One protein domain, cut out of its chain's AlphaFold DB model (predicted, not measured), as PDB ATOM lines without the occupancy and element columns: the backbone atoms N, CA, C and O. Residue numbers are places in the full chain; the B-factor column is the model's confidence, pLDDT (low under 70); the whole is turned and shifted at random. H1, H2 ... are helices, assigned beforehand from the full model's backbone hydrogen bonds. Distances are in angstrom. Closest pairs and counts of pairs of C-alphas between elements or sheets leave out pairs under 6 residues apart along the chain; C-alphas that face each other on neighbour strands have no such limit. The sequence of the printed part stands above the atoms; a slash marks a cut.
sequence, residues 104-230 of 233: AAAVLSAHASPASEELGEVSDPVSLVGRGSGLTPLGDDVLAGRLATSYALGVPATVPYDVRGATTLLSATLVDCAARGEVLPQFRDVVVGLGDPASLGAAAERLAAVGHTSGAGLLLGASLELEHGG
ATOM      1  N   ALA A 104     108.083  58.751  -1.121       95.50
ATOM      2  CA  ALA A 104     109.238  59.063  -0.280       95.50
ATOM      3  C   ALA A 104     109.008  58.673   1.187       95.50
ATOM      4  O   ALA A 104     109.855  58.005   1.776       95.50
ATOM      5  N   ALA A 105     107.845  59.007   1.755       95.44
ATOM      6  CA  ALA A 105     107.494  58.634   3.126       95.44
ATOM      7  C   ALA A 105     107.544  57.113   3.351       95.44
ATOM      8  O   ALA A 105     108.172  56.651   4.304       95.44
ATOM      9  N   ALA A 106     106.966  56.338   2.429       95.06
ATOM     10  CA  ALA A 106     106.952  54.880   2.497       95.06
ATOM     11  C   ALA A 106     108.368  54.287   2.402       95.06
ATOM     12  O   ALA A 106     108.712  53.380   3.160       95.06
ATOM     13  N   VAL A 107     109.215  54.831   1.519       96.00
ATOM     14  CA  VAL A 107     110.623  54.422   1.392       96.00
ATOM     15  C   VAL A 107     111.388  54.672   2.693       96.00
ATOM     16  O   VAL A 107     112.141  53.802   3.128       96.00
ATOM     17  N   LEU A 108     111.196  55.830   3.334       97.12
ATOM     18  CA  LEU A 108     111.855  56.141   4.607       97.12
ATOM     19  C   LEU A 108     111.353  55.243   5.741       97.12
ATOM     20  O   LEU A 108     112.164  54.670   6.467       97.12
ATOM     21  N   SER A 109     110.034  55.071   5.848       95.50
ATOM     22  CA  SER A 109     109.399  54.235   6.868       95.50
ATOM     23  C   SER A 109     109.871  52.776   6.792       95.50
ATOM     24  O   SER A 109     110.212  52.184   7.814       95.50
ATOM     25  N   ALA A 110     110.043  52.226   5.583       95.25
ATOM     26  CA  ALA A 110     110.565  50.870   5.384       95.25
ATOM     27  C   ALA A 110     111.978  50.648   5.966       95.25
ATOM     28  O   ALA A 110     112.312  49.533   6.365       95.25
ATOM     29  N   HIS A 111     112.805  51.698   6.039       96.31
ATOM     30  CA  HIS A 111     114.151  51.645   6.627       96.31
ATOM     31  C   HIS A 111     114.167  52.042   8.115       96.31
ATOM     32  O   HIS A 111     115.195  51.918   8.781       96.31
ATOM     33  N   ALA A 112     113.035  52.507   8.646       95.62
ATOM     34  CA  ALA A 112     112.871  52.953  10.022       95.62
ATOM     35  C   ALA A 112     112.303  51.866  10.956       95.62
ATOM     36  O   ALA A 112     112.051  52.135  12.135       95.62
ATOM     37  N   SER A 113     112.110  50.637  10.461       91.12
ATOM     38  CA  SER A 113     111.515  49.519  11.212       91.12
ATOM     39  C   SER A 113     112.143  49.288  12.592       91.12
ATOM     40  O   SER A 113     111.375  49.216  13.549       91.12
ATOM     41  N   PRO A 114     113.485  49.293  12.772       91.25
ATOM     42  CA  PRO A 114     114.074  49.113  14.103       91.25
ATOM     43  C   PRO A 114     113.619  50.169  15.120       91.25
ATOM     44  O   PRO A 114     113.373  49.854  16.279       91.25
ATOM     45  N   ALA A 115     113.467  51.425  14.684       92.31
ATOM     46  CA  ALA A 115     112.998  52.505  15.547       92.31
ATOM     47  C   ALA A 115     111.511  52.359  15.890       92.31
ATOM     48  O   ALA A 115     111.102  52.600  17.025       92.31
ATOM     49  N   SER A 116     110.709  51.948  14.907       90.25
ATOM     50  CA  SER A 116     109.267  51.753  15.071       90.25
ATOM     51  C   SER A 116     108.955  50.567  15.989       90.25
ATOM     52  O   SER A 116     108.040  50.642  16.802       90.25
ATOM     53  N   GLU A 117     109.737  49.489  15.906       91.75
ATOM     54  CA  GLU A 117     109.616  48.322  16.787       91.75
ATOM     55  C   GLU A 117     109.943  48.660  18.249       91.75
ATOM     56  O   GLU A 117     109.264  48.177  19.155       91.75
ATOM     57  N   GLU A 118     110.949  49.508  18.489       92.38
ATOM     58  CA  GLU A 118     111.350  49.909  19.843       92.38
ATOM     59  C   GLU A 118     110.377  50.920  20.474       92.38
ATOM     60  O   GLU A 118     110.064  50.822  21.662       92.38
ATOM     61  N   LEU A 119     109.890  51.895  19.701       91.38
ATOM     62  CA  LEU A 119     109.027  52.967  20.212       91.38
ATOM     63  C   LEU A 119     107.533  52.624  20.193       91.38
ATOM     64  O   LEU A 119     106.773  53.196  20.979       91.38
ATOM     65  N   GLY A 120     107.106  51.717  19.312       88.94
ATOM     66  CA  GLY A 120     105.698  51.496  19.005       88.94
ATOM     67  C   GLY A 120     105.087  52.657  18.214       88.94
ATOM     68  O   GLY A 120     105.763  53.342  17.447       88.94
ATOM     69  N   GLU A 121     103.782  52.874  18.384       85.00
ATOM     70  CA  GLU A 121     103.063  53.951  17.696       85.00
ATOM     71  C   GLU A 121     103.525  55.329  18.196       85.00
ATOM     72  O   GLU A 121     103.425  55.648  19.384       85.00
ATOM     73  N   VAL A 122     104.013  56.166  17.275       85.31
ATOM     74  CA  VAL A 122     104.482  57.522  17.578       85.31
ATOM     75  C   VAL A 122     103.439  58.542  17.139       85.31
ATOM     76  O   VAL A 122     103.342  58.879  15.964       85.31
ATOM     77  N   SER A 123     102.678  59.068  18.098       78.69
ATOM     78  CA  SER A 123     101.670  60.106  17.836       78.69
ATOM     79  C   SER A 123     102.268  61.520  17.804       78.69
ATOM     80  O   SER A 123     101.825  62.366  17.037       78.69
ATOM     81  N   ASP A 124     103.272  61.789  18.648       86.62
ATOM     82  CA  ASP A 124     103.960  63.083  18.724       86.62
ATOM     83  C   ASP A 124     105.451  62.907  19.064       86.62
ATOM     84  O   ASP A 124     105.775  62.542  20.199       86.62
ATOM     85  N   PRO A 125     106.376  63.212  18.133       88.62
ATOM     86  CA  PRO A 125     107.816  63.188  18.388       88.62
ATOM     87  C   PRO A 125     108.286  64.030  19.579       88.62
ATOM     88  O   PRO A 125     109.269  63.668  20.219       88.62
ATOM     89  N   VAL A 126     107.599  65.123  19.933       90.38
ATOM     90  CA  VAL A 126     107.976  65.936  21.104       90.38
ATOM     91  C   VAL A 126     107.773  65.159  22.407       90.38
ATOM     92  O   VAL A 126     108.580  65.273  23.327       90.38
ATOM     93  N   SER A 127     106.750  64.306  22.482       91.25
ATOM     94  CA  SER A 127     106.507  63.452  23.654       91.25
ATOM     95  C   SER A 127     107.594  62.389  23.878       91.25
ATOM     96  O   SER A 127     107.628  61.756  24.936       91.25
ATOM     97  N   LEU A 128     108.484  62.189  22.897       93.50
ATOM     98  CA  LEU A 128     109.549  61.195  22.944       93.50
ATOM     99  C   LEU A 128     110.878  61.724  23.484       93.50
ATOM    100  O   LEU A 128     111.817  60.938  23.608       93.50
ATOM    101  N   VAL A 129     110.978  63.014  23.814       95.25
ATOM    102  CA  VAL A 129     112.253  63.605  24.239       95.25
ATOM    103  C   VAL A 129     112.854  62.838  25.420       95.25
ATOM    104  O   VAL A 129     112.188  62.596  26.429       95.25
ATOM    105  N   GLY A 130     114.121  62.450  25.278       94.50
ATOM    106  CA  GLY A 130     114.875  61.677  26.264       94.50
ATOM    107  C   GLY A 130     114.524  60.187  26.343       94.50
ATOM    108  O   GLY A 130     115.094  59.480  27.174       94.50
ATOM    109  N   ARG A 131     113.610  59.671  25.509       94.12
ATOM    110  CA  ARG A 131     113.292  58.235  25.459       94.12
ATOM    111  C   ARG A 131     114.299  57.468  24.606       94.12
ATOM    112  O   ARG A 131     114.569  57.842  23.470       94.12
ATOM    113  N   GLY A 132     114.792  56.354  25.137       91.69
ATOM    114  CA  GLY A 132     115.826  55.524  24.513       91.69
ATOM    115  C   GLY A 132     117.132  55.562  25.307       91.69
ATOM    116  O   GLY A 132     117.290  56.343  26.244       91.69
ATOM    117  N   SER A 133     118.064  54.677  24.960       89.19
ATOM    118  CA  SER A 133     119.364  54.580  25.636       89.19
ATOM    119  C   SER A 133     120.475  55.309  24.869       89.19
ATOM    120  O   SER A 133     120.326  55.639  23.695       89.19
ATOM    121  N   GLY A 134     121.613  55.542  25.528       91.88
ATOM    122  CA  GLY A 134     122.814  56.092  24.892       91.88
ATOM    123  C   GLY A 134     122.913  57.621  24.899       91.88
ATOM    124  O   GLY A 134     122.192  58.317  25.611       91.88
ATOM    125  N   LEU A 135     123.882  58.143  24.137       93.38
ATOM    126  CA  LEU A 135     124.146  59.586  24.043       93.38
ATOM    127  C   LEU A 135     123.121  60.324  23.178       93.38
ATOM    128  O   LEU A 135     122.964  61.531  23.334       93.38
ATOM    129  N   THR A 136     122.455  59.613  22.277       96.31
ATOM    130  CA  THR A 136     121.404  60.113  21.388       96.31
ATOM    131  C   THR A 136     120.196  59.196  21.559       96.31
ATOM    132  O   THR A 136     120.104  58.177  20.877       96.31
ATOM    133  N   PRO A 137     119.336  59.468  22.558       97.06
ATOM    134  CA  PRO A 137     118.125  58.689  22.766       97.06
ATOM    135  C   PRO A 137     117.277  58.651  21.496       97.06
ATOM    136  O   PRO A 137     117.052  59.680  20.860       97.06
ATOM    137  N   LEU A 138     116.772  57.465  21.161       96.94
ATOM    138  CA  LEU A 138     116.017  57.213  19.936       96.94
ATOM    139  C   LEU A 138     114.866  58.210  19.711       96.94
ATOM    140  O   LEU A 138     114.639  58.666  18.593       96.94
ATOM    141  N   GLY A 139     114.147  58.579  20.770       96.81
ATOM    142  CA  GLY A 139     113.062  59.553  20.698       96.81
ATOM    143  C   GLY A 139     113.511  60.943  20.243       96.81
ATOM    144  O   GLY A 139     112.793  61.618  19.504       96.81
ATOM    145  N   ASP A 140     114.724  61.350  20.607       97.81
ATOM    146  CA  ASP A 140     115.292  62.613  20.149       97.81
ATOM    147  C   ASP A 140     115.766  62.537  18.697       97.81
ATOM    148  O   ASP A 140     115.680  63.534  17.984       97.81
ATOM    149  N   ASP A 141     116.231  61.369  18.243       98.31
ATOM    150  CA  ASP A 141     116.574  61.142  16.838       98.31
ATOM    151  C   ASP A 141     115.326  61.279  15.950       98.31
ATOM    152  O   ASP A 141     115.376  61.934  14.908       98.31
ATOM    153  N   VAL A 142     114.173  60.765  16.398       98.00
ATOM    154  CA  VAL A 142     112.875  60.990  15.732       98.00
ATOM    155  C   VAL A 142     112.533  62.480  15.689       98.00
ATOM    156  O   VAL A 142     112.182  63.013  14.633       98.00
ATOM    157  N   LEU A 143     112.671  63.195  16.808       97.56
ATOM    158  CA  LEU A 143     112.418  64.635  16.840       97.56
ATOM    159  C   LEU A 143     113.367  65.410  15.908       97.56
ATOM    160  O   LEU A 143     112.925  66.287  15.165       97.56
ATOM    161  N   ALA A 144     114.657  65.078  15.905       98.12
ATOM    162  CA  ALA A 144     115.654  65.701  15.043       98.12
ATOM    163  C   ALA A 144     115.360  65.444  13.556       98.12
ATOM    164  O   ALA A 144     115.404  66.381  12.755       98.12
ATOM    165  N   GLY A 145     114.988  64.214  13.188       98.12
ATOM    166  CA  GLY A 145     114.605  63.858  11.821       98.12
ATOM    167  C   GLY A 145     113.413  64.679  11.331       98.12
ATOM    168  O   GLY A 145     113.457  65.266  10.249       98.12
ATOM    169  N   ARG A 146     112.385  64.820  12.177       97.06
ATOM    170  CA  ARG A 146     111.214  65.659  11.895       97.06
ATOM    171  C   ARG A 146     111.583  67.127  11.686       97.06
ATOM    172  O   ARG A 146     111.182  67.728  10.690       97.06
ATOM    173  N   LEU A 147     112.352  67.713  12.605       97.44
ATOM    174  CA  LEU A 147     112.736  69.130  12.557       97.44
ATOM    175  C   LEU A 147     113.577  69.463  11.319       97.44
ATOM    176  O   LEU A 147     113.342  70.480  10.665       97.44
ATOM    177  N   ALA A 148     114.535  68.601  10.976       97.88
ATOM    178  CA  ALA A 148     115.376  68.791   9.801       97.88
ATOM    179  C   ALA A 148     114.575  68.680   8.494       97.88
ATOM    180  O   ALA A 148     114.774  69.491   7.587       97.88
ATOM    181  N   THR A 149     113.637  67.732   8.407       97.56
ATOM    182  CA  THR A 149     112.725  67.605   7.258       97.56
ATOM    183  C   THR A 149     111.790  68.806   7.160       97.56
ATOM    184  O   THR A 149     111.678  69.401   6.092       97.56
ATOM    185  N   SER A 150     111.219  69.258   8.280       96.00
ATOM    186  CA  SER A 150     110.392  70.472   8.336       96.00
ATOM    187  C   SER A 150     111.154  71.689   7.803       96.00
ATOM    188  O   SER A 150     110.669  72.449   6.959       96.00
ATOM    189  N   TYR A 151     112.415  71.832   8.228       96.56
ATOM    190  CA  TYR A 151     113.313  72.849   7.700       96.56
ATOM    191  C   TYR A 151     113.523  72.677   6.189       96.56
ATOM    192  O   TYR A 151     113.410  73.654   5.458       96.56
ATOM    193  N   ALA A 152     113.798  71.481   5.672       96.81
ATOM    194  CA  ALA A 152     113.963  71.287   4.228       96.81
ATOM    195  C   ALA A 152     112.712  71.709   3.429       96.81
ATOM    196  O   ALA A 152     112.836  72.358   2.390       96.81
ATOM    197  N   LEU A 153     111.522  71.421   3.960       94.94
ATOM    198  CA  LEU A 153     110.224  71.734   3.354       94.94
ATOM    199  C   LEU A 153     109.804  73.204   3.474       94.94
ATOM    200  O   LEU A 153     108.898  73.648   2.776       94.94
ATOM    201  N   GLY A 154     110.429  73.979   4.364       94.38
ATOM    202  CA  GLY A 154     109.967  75.343   4.631       94.38
ATOM    203  C   GLY A 154     108.746  75.424   5.539       94.38
ATOM    204  O   GLY A 154     108.156  76.497   5.641       94.38
ATOM    205  N   VAL A 155     108.401  74.337   6.230       90.88
ATOM    206  CA  VAL A 155     107.298  74.314   7.192       90.88
ATOM    207  C   VAL A 155     107.823  74.598   8.604       90.88
ATOM    208  O   VAL A 155     108.870  74.073   8.999       90.88
ATOM    209  N   PRO A 156     107.162  75.472   9.385       84.94
ATOM    210  CA  PRO A 156     107.550  75.702  10.769       84.94
ATOM    211  C   PRO A 156     107.316  74.450  11.619       84.94
ATOM    212  O   PRO A 156     106.184  73.998  11.757       84.94
ATOM    213  N   ALA A 157     108.369  73.956  12.263       85.69
ATOM    214  CA  ALA A 157     108.267  73.000  13.356       85.69
ATOM    215  C   ALA A 157     108.953  73.585  14.591       85.69
ATOM    216  O   ALA A 157     110.071  74.102  14.519       85.69
ATOM    217  N   THR A 158     108.258  73.546  15.723       80.69
ATOM    218  CA  THR A 158     108.730  74.123  16.983       80.69
ATOM    219  C   THR A 158     108.727  73.073  18.069       80.69
ATOM    220  O   THR A 158     107.759  72.326  18.204       80.69
ATOM    221  N   VAL A 159     109.765  73.078  18.897       86.56
ATOM    222  CA  VAL A 159     109.754  72.346  20.161       86.56
ATOM    223  C   VAL A 159     109.186  73.289  21.231       86.56
ATOM    224  O   VAL A 159     109.723  74.386  21.398       86.56
ATOM    225  N   PRO A 160     108.087  72.931  21.918       85.00
ATOM    226  CA  PRO A 160     107.350  73.857  22.785       85.00
ATOM    227  C   PRO A 160     108.066  74.179  24.105       85.00
ATOM    228  O   PRO A 160     107.606  75.035  24.859       85.00
ATOM    229  N   TYR A 161     109.182  73.513  24.394       87.44
ATOM    230  CA  TYR A 161     110.002  73.745  25.576       87.44
ATOM    231  C   TYR A 161     111.484  73.527  25.267       87.44
ATOM    232  O   TYR A 161     111.869  72.980  24.233       87.44
ATOM    233  N   ASP A 162     112.325  73.968  26.194       89.81
ATOM    234  CA  ASP A 162     113.756  73.711  26.161       89.81
ATOM    235  C   ASP A 162     114.051  72.258  26.551       89.81
ATOM    236  O   ASP A 162     113.852  71.867  27.698       89.81
ATOM    237  N   VAL A 163     114.534  71.458  25.600       92.69
ATOM    238  CA  VAL A 163     114.826  70.030  25.819       92.69
ATOM    239  C   VAL A 163     116.038  69.789  26.726       92.69
ATOM    240  O   VAL A 163     116.288  68.653  27.134       92.69
ATOM    241  N   ARG A 164     116.806  70.836  27.063       91.56
ATOM    242  CA  ARG A 164     117.942  70.724  27.987       91.56
ATOM    243  C   ARG A 164     117.468  70.216  29.351       91.56
ATOM    244  O   ARG A 164     116.518  70.729  29.929       91.56
ATOM    245  N   GLY A 165     118.147  69.193  29.867       90.00
ATOM    246  CA  GLY A 165     117.798  68.533  31.132       90.00
ATOM    247  C   GLY A 165     116.735  67.435  31.008       90.00
ATOM    248  O   GLY A 165     116.655  66.595  31.898       90.00
ATOM    249  N   ALA A 166     115.977  67.391  29.907       95.00
ATOM    250  CA  ALA A 166     115.102  66.265  29.569       95.00
ATOM    251  C   ALA A 166     115.832  65.177  28.758       95.00
ATOM    252  O   ALA A 166     115.373  64.042  28.695       95.00
ATOM    253  N   THR A 167     116.978  65.513  28.161       97.31
ATOM    254  CA  THR A 167     117.858  64.585  27.442       97.31
ATOM    255  C   THR A 167     119.343  64.924  27.664       97.31
ATOM    256  O   THR A 167     119.683  65.858  28.397       97.31
ATOM    257  N   THR A 168     120.245  64.157  27.051       97.62
ATOM    258  CA  THR A 168     121.693  64.373  27.080       97.62
ATOM    259  C   THR A 168     122.079  65.704  26.427       97.62
ATOM    260  O   THR A 168     121.377  66.238  25.562       97.62
ATOM    261  N   LEU A 169     123.253  66.231  26.789       98.00
ATOM    262  CA  LEU A 169     123.766  67.461  26.185       98.00
ATOM    263  C   LEU A 169     123.985  67.319  24.669       98.00
ATOM    264  O   LEU A 169     123.685  68.251  23.919       98.00
ATOM    265  N   LEU A 170     124.493  66.166  24.216       98.06
ATOM    266  CA  LEU A 170     124.681  65.896  22.790       98.06
ATOM    267  C   LEU A 170     123.338  65.928  22.068       98.06
ATOM    268  O   LEU A 170     123.181  66.682  21.114       98.06
ATOM    269  N   SER A 171     122.354  65.187  22.563       98.06
ATOM    270  CA  SER A 171     121.049  65.077  21.920       98.06
ATOM    271  C   SER A 171     120.305  66.416  21.857       98.06
ATOM    272  O   SER A 171     119.866  66.841  20.788       98.06
ATOM    273  N   ALA A 172     120.289  67.176  22.960       98.12
ATOM    274  CA  ALA A 172     119.726  68.528  22.983       98.12
ATOM    275  C   ALA A 172     120.394  69.457  21.949       98.12
ATOM    276  O   ALA A 172     119.733  70.267  21.297       98.12
ATOM    277  N   THR A 173     121.711  69.314  21.762       98.44
ATOM    278  CA  THR A 173     122.477  70.053  20.749       98.44
ATOM    279  C   THR A 173     122.088  69.627  19.331       98.44
ATOM    280  O   THR A 173     121.950  70.482  18.458       98.44
ATOM    281  N   LEU A 174     121.882  68.330  19.082       98.38
ATOM    282  CA  LEU A 174     121.472  67.817  17.771       98.38
ATOM    283  C   LEU A 174     120.052  68.248  17.397       98.38
ATOM    284  O   LEU A 174     119.839  68.641  16.255       98.38
ATOM    285  N   VAL A 175     119.119  68.278  18.351       98.12
ATOM    286  CA  VAL A 175     117.770  68.840  18.159       98.12
ATOM    287  C   VAL A 175     117.846  70.328  17.777       98.12
ATOM    288  O   VAL A 175     117.208  70.762  16.816       98.12
ATOM    289  N   ASP A 176     118.683  71.116  18.465       97.25
ATOM    290  CA  ASP A 176     118.921  72.535  18.146       97.25
ATOM    291  C   ASP A 176     119.546  72.740  16.749       97.25
ATOM    292  O   ASP A 176     119.175  73.675  16.027       97.25
ATOM    293  N   CYS A 177     120.479  71.870  16.353       97.94
ATOM    294  CA  CYS A 177     121.062  71.843  15.011       97.94
ATOM    295  C   CYS A 177     120.008  71.491  13.948       97.94
ATOM    296  O   CYS A 177     119.851  72.228  12.972       97.94
ATOM    297  N   ALA A 178     119.223  70.434  14.169       98.12
ATOM    298  CA  ALA A 178     118.197  69.965  13.243       98.12
ATOM    299  C   ALA A 178     117.113  71.021  12.985       98.12
ATOM    300  O   ALA A 178     116.759  71.266  11.833       98.12
ATOM    301  N   ALA A 179     116.677  71.748  14.020       96.75
ATOM    302  CA  ALA A 179     115.756  72.885  13.882       96.75
ATOM    303  C   ALA A 179     116.297  74.015  12.977       96.75
ATOM    304  O   ALA A 179     115.541  74.852  12.483       96.75
ATOM    305  N   ARG A 180     117.615  74.058  12.743       96.06
ATOM    306  CA  ARG A 180     118.300  75.000  11.836       96.06
ATOM    307  C   ARG A 180     118.691  74.365  10.501       96.06
ATOM    308  O   ARG A 180     119.406  75.002   9.721       96.06
ATOM    309  N   GLY A 181     118.237  73.139  10.255       97.50
ATOM    310  CA  GLY A 181     118.578  72.337   9.088       97.50
ATOM    311  C   GLY A 181     120.002  71.795   9.102       97.50
ATOM    312  O   GLY A 181     120.478  71.377   8.054       97.50
ATOM    313  N   GLU A 182     120.708  71.844  10.234       98.44
ATOM    314  CA  GLU A 182     122.077  71.340  10.371       98.44
ATOM    315  C   GLU A 182     122.038  69.860  10.775       98.44
ATOM    316  O   GLU A 182     121.510  69.516  11.829       98.44
ATOM    317  N   VAL A 183     122.586  68.981   9.936       98.50
ATOM    318  CA  VAL A 183     122.474  67.520  10.057       98.50
ATOM    319  C   VAL A 183     123.788  66.811   9.728       98.50
ATOM    320  O   VAL A 183     124.756  67.414   9.258       98.50
ATOM    321  N   LEU A 184     123.813  65.497   9.959       97.38
ATOM    322  CA  LEU A 184     124.880  64.616   9.489       97.38
ATOM    323  C   LEU A 184     124.777  64.354   7.966       97.38
ATOM    324  O   LEU A 184     123.676  64.409   7.410       97.38
ATOM    325  N   PRO A 185     125.892  64.042   7.275       97.00
ATOM    326  CA  PRO A 185     125.924  63.929   5.812       97.00
ATOM    327  C   PRO A 185     124.904  62.951   5.213       97.00
ATOM    328  O   PRO A 185     124.246  63.276   4.233       97.00
ATOM    329  N   GLN A 186     124.719  61.785   5.828       98.00
ATOM    330  CA  GLN A 186     123.784  60.754   5.374       98.00
ATOM    331  C   GLN A 186     122.325  61.239   5.402       98.00
ATOM    332  O   GLN A 186     121.555  60.915   4.508       98.00
ATOM    333  N   PHE A 187     121.945  62.073   6.377       98.56
ATOM    334  CA  PHE A 187     120.611  62.677   6.398       98.56
ATOM    335  C   PHE A 187     120.457  63.736   5.303       98.56
ATOM    336  O   PHE A 187     119.413  63.835   4.662       98.56
ATOM    337  N   ARG A 188     121.513  64.513   5.036       97.88
ATOM    338  CA  ARG A 188     121.519  65.461   3.916       97.88
ATOM    339  C   ARG A 188     121.311  64.743   2.579       97.88
ATOM    340  O   ARG A 188     120.547  65.245   1.760       97.88
ATOM    341  N   ASP A 189     121.942  63.586   2.378       97.44
ATOM    342  CA  ASP A 189     121.738  62.749   1.188       97.44
ATOM    343  C   ASP A 189     120.282  62.284   1.060       97.44
ATOM    344  O   ASP A 189     119.728  62.333  -0.036       97.44
ATOM    345  N   VAL A 190     119.648  61.888   2.171       98.25
ATOM    346  CA  VAL A 190     118.219  61.539   2.193       98.25
ATOM    347  C   VAL A 190     117.373  62.717   1.720       98.25
ATOM    348  O   VAL A 190     116.574  62.548   0.807       98.25
ATOM    349  N   VAL A 191     117.593  63.920   2.265       97.44
ATOM    350  CA  VAL A 191     116.839  65.118   1.857       97.44
ATOM    351  C   VAL A 191     117.037  65.444   0.376       97.44
ATOM    352  O   VAL A 191     116.073  65.778  -0.310       97.44
ATOM    353  N   VAL A 192     118.265  65.332  -0.139       95.81
ATOM    354  CA  VAL A 192     118.556  65.521  -1.571       95.81
ATOM    355  C   VAL A 192     117.809  64.493  -2.429       95.81
ATOM    356  O   VAL A 192     117.297  64.846  -3.489       95.81
ATOM    357  N   GLY A 193     117.715  63.247  -1.962       95.81
ATOM    358  CA  GLY A 193     117.043  62.155  -2.660       95.81
ATOM    359  C   GLY A 193     115.515  62.183  -2.588       95.81
ATOM    360  O   GLY A 193     114.876  61.394  -3.274       95.81
ATOM    361  N   LEU A 194     114.893  63.079  -1.809       95.31
ATOM    362  CA  LEU A 194     113.432  63.081  -1.625       95.31
ATOM    363  C   LEU A 194     112.638  63.254  -2.929       95.31
ATOM    364  O   LEU A 194     111.494  62.814  -2.997       95.31
ATOM    365  N   GLY A 195     113.228  63.860  -3.963       91.44
ATOM    366  CA  GLY A 195     112.619  63.997  -5.291       91.44
ATOM    367  C   GLY A 195     112.875  62.829  -6.256       91.44
ATOM    368  O   GLY A 195     112.293  62.823  -7.337       91.44
ATOM    369  N   ASP A 196     113.730  61.864  -5.900       89.12
ATOM    370  CA  ASP A 196     114.149  60.747  -6.759       89.12
ATOM    371  C   ASP A 196     114.245  59.424  -5.961       89.12
ATOM    372  O   ASP A 196     115.256  59.177  -5.288       89.12
ATOM    373  N   PRO A 197     113.240  58.531  -6.071       79.19
ATOM    374  CA  PRO A 197     113.178  57.264  -5.338       79.19
ATOM    375  C   PRO A 197     114.389  56.358  -5.508       79.19
ATOM    376  O   PRO A 197     114.779  55.676  -4.560       79.19
ATOM    377  N   ALA A 198     114.984  56.339  -6.706       81.62
ATOM    378  CA  ALA A 198     116.109  55.458  -6.993       81.62
ATOM    379  C   ALA A 198     117.323  55.838  -6.133       81.62
ATOM    380  O   ALA A 198     118.015  54.970  -5.600       81.62
ATOM    381  N   SER A 199     117.547  57.140  -5.948       90.69
ATOM    382  CA  SER A 199     118.591  57.658  -5.061       90.69
ATOM    383  C   SER A 199     118.213  57.574  -3.575       90.69
ATOM    384  O   SER A 199     119.086  57.356  -2.728       90.69
ATOM    385  N   LEU A 200     116.917  57.699  -3.260       96.31
ATOM    386  CA  LEU A 200     116.399  57.767  -1.894       96.31
ATOM    387  C   LEU A 200     116.624  56.477  -1.109       96.31
ATOM    388  O   LEU A 200     117.077  56.541   0.030       96.31
ATOM    389  N   GLY A 201     116.354  55.314  -1.712       96.31
ATOM    390  CA  GLY A 201     116.520  54.024  -1.034       96.31
ATOM    391  C   GLY A 201     117.957  53.804  -0.557       96.31
ATOM    392  O   GLY A 201     118.195  53.539   0.617       96.31
ATOM    393  N   ALA A 202     118.936  54.035  -1.436       96.06
ATOM    394  CA  ALA A 202     120.348  53.907  -1.082       96.06
ATOM    395  C   ALA A 202     120.787  54.934  -0.021       96.06
ATOM    396  O   ALA A 202     121.661  54.647   0.797       96.06
ATOM    397  N   ALA A 203     120.233  56.153  -0.040       97.94
ATOM    398  CA  ALA A 203     120.505  57.154   0.990       97.94
ATOM    399  C   ALA A 203     119.904  56.754   2.348       97.94
ATOM    400  O   ALA A 203     120.579  56.885   3.372       97.94
ATOM    401  N   ALA A 204     118.682  56.216   2.351       97.94
ATOM    402  CA  ALA A 204     118.010  55.726   3.547       97.94
ATOM    403  C   ALA A 204     118.756  54.539   4.168       97.94
ATOM    404  O   ALA A 204     119.004  54.548   5.368       97.94
ATOM    405  N   GLU A 205     119.219  53.581   3.364       97.19
ATOM    406  CA  GLU A 205     120.047  52.463   3.833       97.19
ATOM    407  C   GLU A 205     121.338  52.950   4.516       97.19
ATOM    408  O   GLU A 205     121.661  52.534   5.632       97.19
ATOM    409  N   ARG A 206     122.055  53.899   3.895       97.50
ATOM    410  CA  ARG A 206     123.266  54.491   4.493       97.50
ATOM    411  C   ARG A 206     122.976  55.236   5.790       97.50
ATOM    412  O   ARG A 206     123.820  55.223   6.684       97.50
ATOM    413  N   LEU A 207     121.831  55.911   5.884       98.38
ATOM    414  CA  LEU A 207     121.414  56.582   7.111       98.38
ATOM    415  C   LEU A 207     121.032  55.570   8.193       98.38
ATOM    416  O   LEU A 207     121.460  55.738   9.326       98.38
ATOM    417  N   ALA A 208     120.297  54.509   7.860       97.56
ATOM    418  CA  ALA A 208     119.889  53.472   8.806       97.56
ATOM    419  C   ALA A 208     121.089  52.775   9.473       97.56
ATOM    420  O   ALA A 208     121.007  52.396  10.636       97.56
ATOM    421  N   ALA A 209     122.225  52.677   8.773       96.44
ATOM    422  CA  ALA A 209     123.479  52.148   9.312       96.44
ATOM    423  C   ALA A 209     124.206  53.093  10.301       96.44
ATOM    424  O   ALA A 209     125.268  52.745  10.821       96.44
ATOM    425  N   VAL A 210     123.692  54.305  10.543       95.44
ATOM    426  CA  VAL A 210     124.283  55.271  11.479       95.44
ATOM    427  C   VAL A 210     123.851  54.966  12.913       95.44
ATOM    428  O   VAL A 210     122.685  55.112  13.277       95.44
ATOM    429  N   GLY A 211     124.827  54.648  13.763       90.38
ATOM    430  CA  GLY A 211     124.570  54.311  15.164       90.38
ATOM    431  C   GLY A 211     123.819  52.985  15.309       90.38
ATOM    432  O   GLY A 211     123.688  52.230  14.352       90.38
ATOM    433  N   HIS A 212     123.352  52.677  16.522       88.25
ATOM    434  CA  HIS A 212     122.583  51.449  16.737       88.25
ATOM    435  C   HIS A 212     121.146  51.588  16.219       88.25
ATOM    436  O   HIS A 212     120.688  50.741  15.456       88.25
ATOM    437  N   THR A 213     120.449  52.646  16.639       94.00
ATOM    438  CA  THR A 213     119.060  52.935  16.242       94.00
ATOM    439  C   THR A 213     118.853  54.386  15.806       94.00
ATOM    440  O   THR A 213     117.819  54.703  15.225       94.00
ATOM    441  N   SER A 214     119.847  55.261  15.988       96.56
ATOM    442  CA  SER A 214     119.725  56.691  15.680       96.56
ATOM    443  C   SER A 214     119.420  56.985  14.214       96.56
ATOM    444  O   SER A 214     118.563  57.812  13.915       96.56
ATOM    445  N   GLY A 215     120.058  56.271  13.284       97.88
ATOM    446  CA  GLY A 215     119.754  56.358  11.859       97.88
ATOM    447  C   GLY A 215     118.294  56.041  11.535       97.88
ATOM    448  O   GLY A 215     117.631  56.803  10.832       97.88
ATOM    449  N   ALA A 216     117.776  54.948  12.102       97.69
ATOM    450  CA  ALA A 216     116.375  54.554  11.962       97.69
ATOM    451  C   ALA A 216     115.420  55.568  12.620       97.69
ATOM    452  O   ALA A 216     114.375  55.870  12.051       97.69
ATOM    453  N   GLY A 217     115.788  56.143  13.770       98.12
ATOM    454  CA  GLY A 217     115.019  57.200  14.432       98.12
ATOM    455  C   GLY A 217     114.887  58.451  13.566       98.12
ATOM    456  O   GLY A 217     113.784  58.940  13.340       98.12
ATOM    457  N   LEU A 218     115.998  58.918  12.996       98.56
ATOM    458  CA  LEU A 218     116.004  60.048  12.065       98.56
ATOM    459  C   LEU A 218     115.103  59.791  10.843       98.56
ATOM    460  O   LEU A 218     114.362  60.686  10.430       98.56
ATOM    461  N   LEU A 219     115.144  58.577  10.281       98.50
ATOM    462  CA  LEU A 219     114.282  58.164   9.167       98.50
ATOM    463  C   LEU A 219     112.800  58.157   9.552       98.50
ATOM    464  O   LEU A 219     111.989  58.678   8.789       98.50
ATOM    465  N   LEU A 220     112.459  57.639  10.737       97.69
ATOM    466  CA  LEU A 220     111.092  57.651  11.264       97.69
ATOM    467  C   LEU A 220     110.575  59.085  11.425       97.69
ATOM    468  O   LEU A 220     109.476  59.418  10.992       97.69
ATOM    469  N   GLY A 221     111.384  59.968  12.012       97.25
ATOM    470  CA  GLY A 221     111.035  61.379  12.161       97.25
ATOM    471  C   GLY A 221     110.772  62.069  10.825       97.25
ATOM    472  O   GLY A 221     109.820  62.838  10.687       97.25
ATOM    473  N   ALA A 222     111.606  61.772   9.828       97.31
ATOM    474  CA  ALA A 222     111.440  62.296   8.484       97.31
ATOM    475  C   ALA A 222     110.186  61.742   7.793       97.31
ATOM    476  O   ALA A 222     109.450  62.531   7.206       97.31
ATOM    477  N   SER A 223     109.906  60.435   7.882       96.50
ATOM    478  CA  SER A 223     108.704  59.846   7.278       96.50
ATOM    479  C   SER A 223     107.431  60.434   7.878       96.50
ATOM    480  O   SER A 223     106.551  60.848   7.129       96.50
ATOM    481  N   LEU A 224     107.379  60.573   9.208       94.44
ATOM    482  CA  LEU A 224     106.252  61.193   9.901       94.44
ATOM    483  C   LEU A 224     106.026  62.626   9.412       94.44
ATOM    484  O   LEU A 224     104.888  63.002   9.160       94.44
ATOM    485  N   GLU A 225     107.074  63.436   9.248       94.50
ATOM    486  CA  GLU A 225     106.909  64.809   8.752       94.50
ATOM    487  C   GLU A 225     106.413  64.856   7.300       94.50
ATOM    488  O   GLU A 225     105.610  65.719   6.963       94.50
ATOM    489  N   LEU A 226     106.837  63.921   6.446       93.75
ATOM    490  CA  LEU A 226     106.329  63.822   5.072       93.75
ATOM    491  C   LEU A 226     104.853  63.403   5.027       93.75
ATOM    492  O   LEU A 226     104.117  63.873   4.164       93.75
ATOM    493  N   GLU A 227     104.413  62.551   5.953       90.75
ATOM    494  CA  GLU A 227     103.011  62.131   6.083       90.75
ATOM    495  C   GLU A 227     102.134  63.247   6.667       90.75
ATOM    496  O   GLU A 227     101.048  63.507   6.152       90.75
ATOM    497  N   HIS A 228     102.618  63.961   7.690       82.12
ATOM    498  CA  HIS A 228     101.938  65.129   8.267       82.12
ATOM    499  C   HIS A 228     101.872  66.301   7.282       82.12
ATOM    500  O   HIS A 228     100.854  66.984   7.184       82.12
ATOM    501  N   GLY A 229     102.973  66.540   6.566       65.94
ATOM    502  CA  GLY A 229     103.116  67.548   5.521       65.94
ATOM    503  C   GLY A 229     102.537  67.117   4.177       65.94
ATOM    504  O   GLY A 229     102.692  67.852   3.200       65.94
ATOM    505  N   GLY A 230     101.878  65.953   4.121       49.38
ATOM    506  CA  GLY A 230     101.122  65.474   2.978       49.38
ATOM    507  C   GLY A 230     100.078  66.500   2.546       49.38
ATOM    508  O   GLY A 230      98.952  66.514   3.039       49.38
TER     509      GLY A 230
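AT A GLANCE: This is residues 104 to 230 of the 233 residues of the protein "DUF2877 domain-containing protein" of Marmoricola mangrovicus (UniProt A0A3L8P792). Two long helices, H4 and H8, cross steeply in the middle of a helical body, and the shorter helices pack round this crossed pair. H5 lies beside H4, H1 lies beside H8, H2 crosses H8 near its first residues, the short H3 packs on H4, and the hairpin of H6 and H7 makes one end, with H7 on H1 and H8. The long link, residues 154 to 168, loops round the outside between H4 and H5. The 127 printed residues hold eight named helices, H1 to H8 in order, and no named strand; the class is all helix. The whole is compact, with a radius of gyration of the C-alphas of 12.8 A and spans of 40 by 28 by 26 A.

HOW THE PARTS SIT: H1, residues 104 to 111, touches H8, residues 214 to 228, closest at the C-alphas of Ala 105 and Ser 223, 4.5 A, at a shallow tilt of 30 degrees, opposite ways. H2, residues 113 to 119, touches residues 214 to 220 of H8 about perpendicular, at 88 degrees; the closest C-alphas, of Ala 115 and Gly 217, are 5.2 A apart. H3, residues 125 to 128, touches residues 139 to 146 of H4, residues 138 to 153, closest at the C-alphas of Leu 128 and Gly 139, 4.5 A. H4 touches the hub H8 with 37 pairs of C-alphas within 8 A, closest Val 142 and Gly 221, 4.0 A, at a steep tilt of 48 degrees. H5, residues 169 to 178, touches H4 at a shallow tilt of 20 degrees, the same way; the closest C-alphas, of Ala 148 and Ala 178, are 4.6 A apart. H6, residues 185 to 193, and H7, residues 197 to 208, form a hairpin, closest at the C-alphas of Gly 193 and Leu 200, 4.5 A. H7 and H8 form another, closest at the C-alphas of Ala 208 and Gly 215, 4.2 A. H7 also touches H1, closest at the C-alphas of Leu 108 and Ala 204, 6.3 A. H5 and H8 are apart. Every O i to N i+4 pair is within hydrogen-bond range in H2, H4, H5, H6 and H8, against 3 of 4 in H1 and 7 of 8 in H7; H3 is too short for such a pair.

IN THESE COORDINATES: H1 begins at C-alpha 104 (109.238, 59.063, -0.280). H4, the longest helix by residues, measures 22.8 A from C-alpha 138 (116.017, 57.213, 19.936) to C-alpha 153. H5 measures 14.3 A, H7 16.1 A and H8 21.0 A; H8 ends at C-alpha 228 (101.938, 65.129, 8.267).

THE WHOLE: The two C-alphas farthest apart, those of Gly 165 and Ala 198, are 40.3 A apart. The printed part has no cut, and the link from H4 to H5 is long. The mean pLDDT of the printed part is 93.7; residues 229 to 230 are under 70.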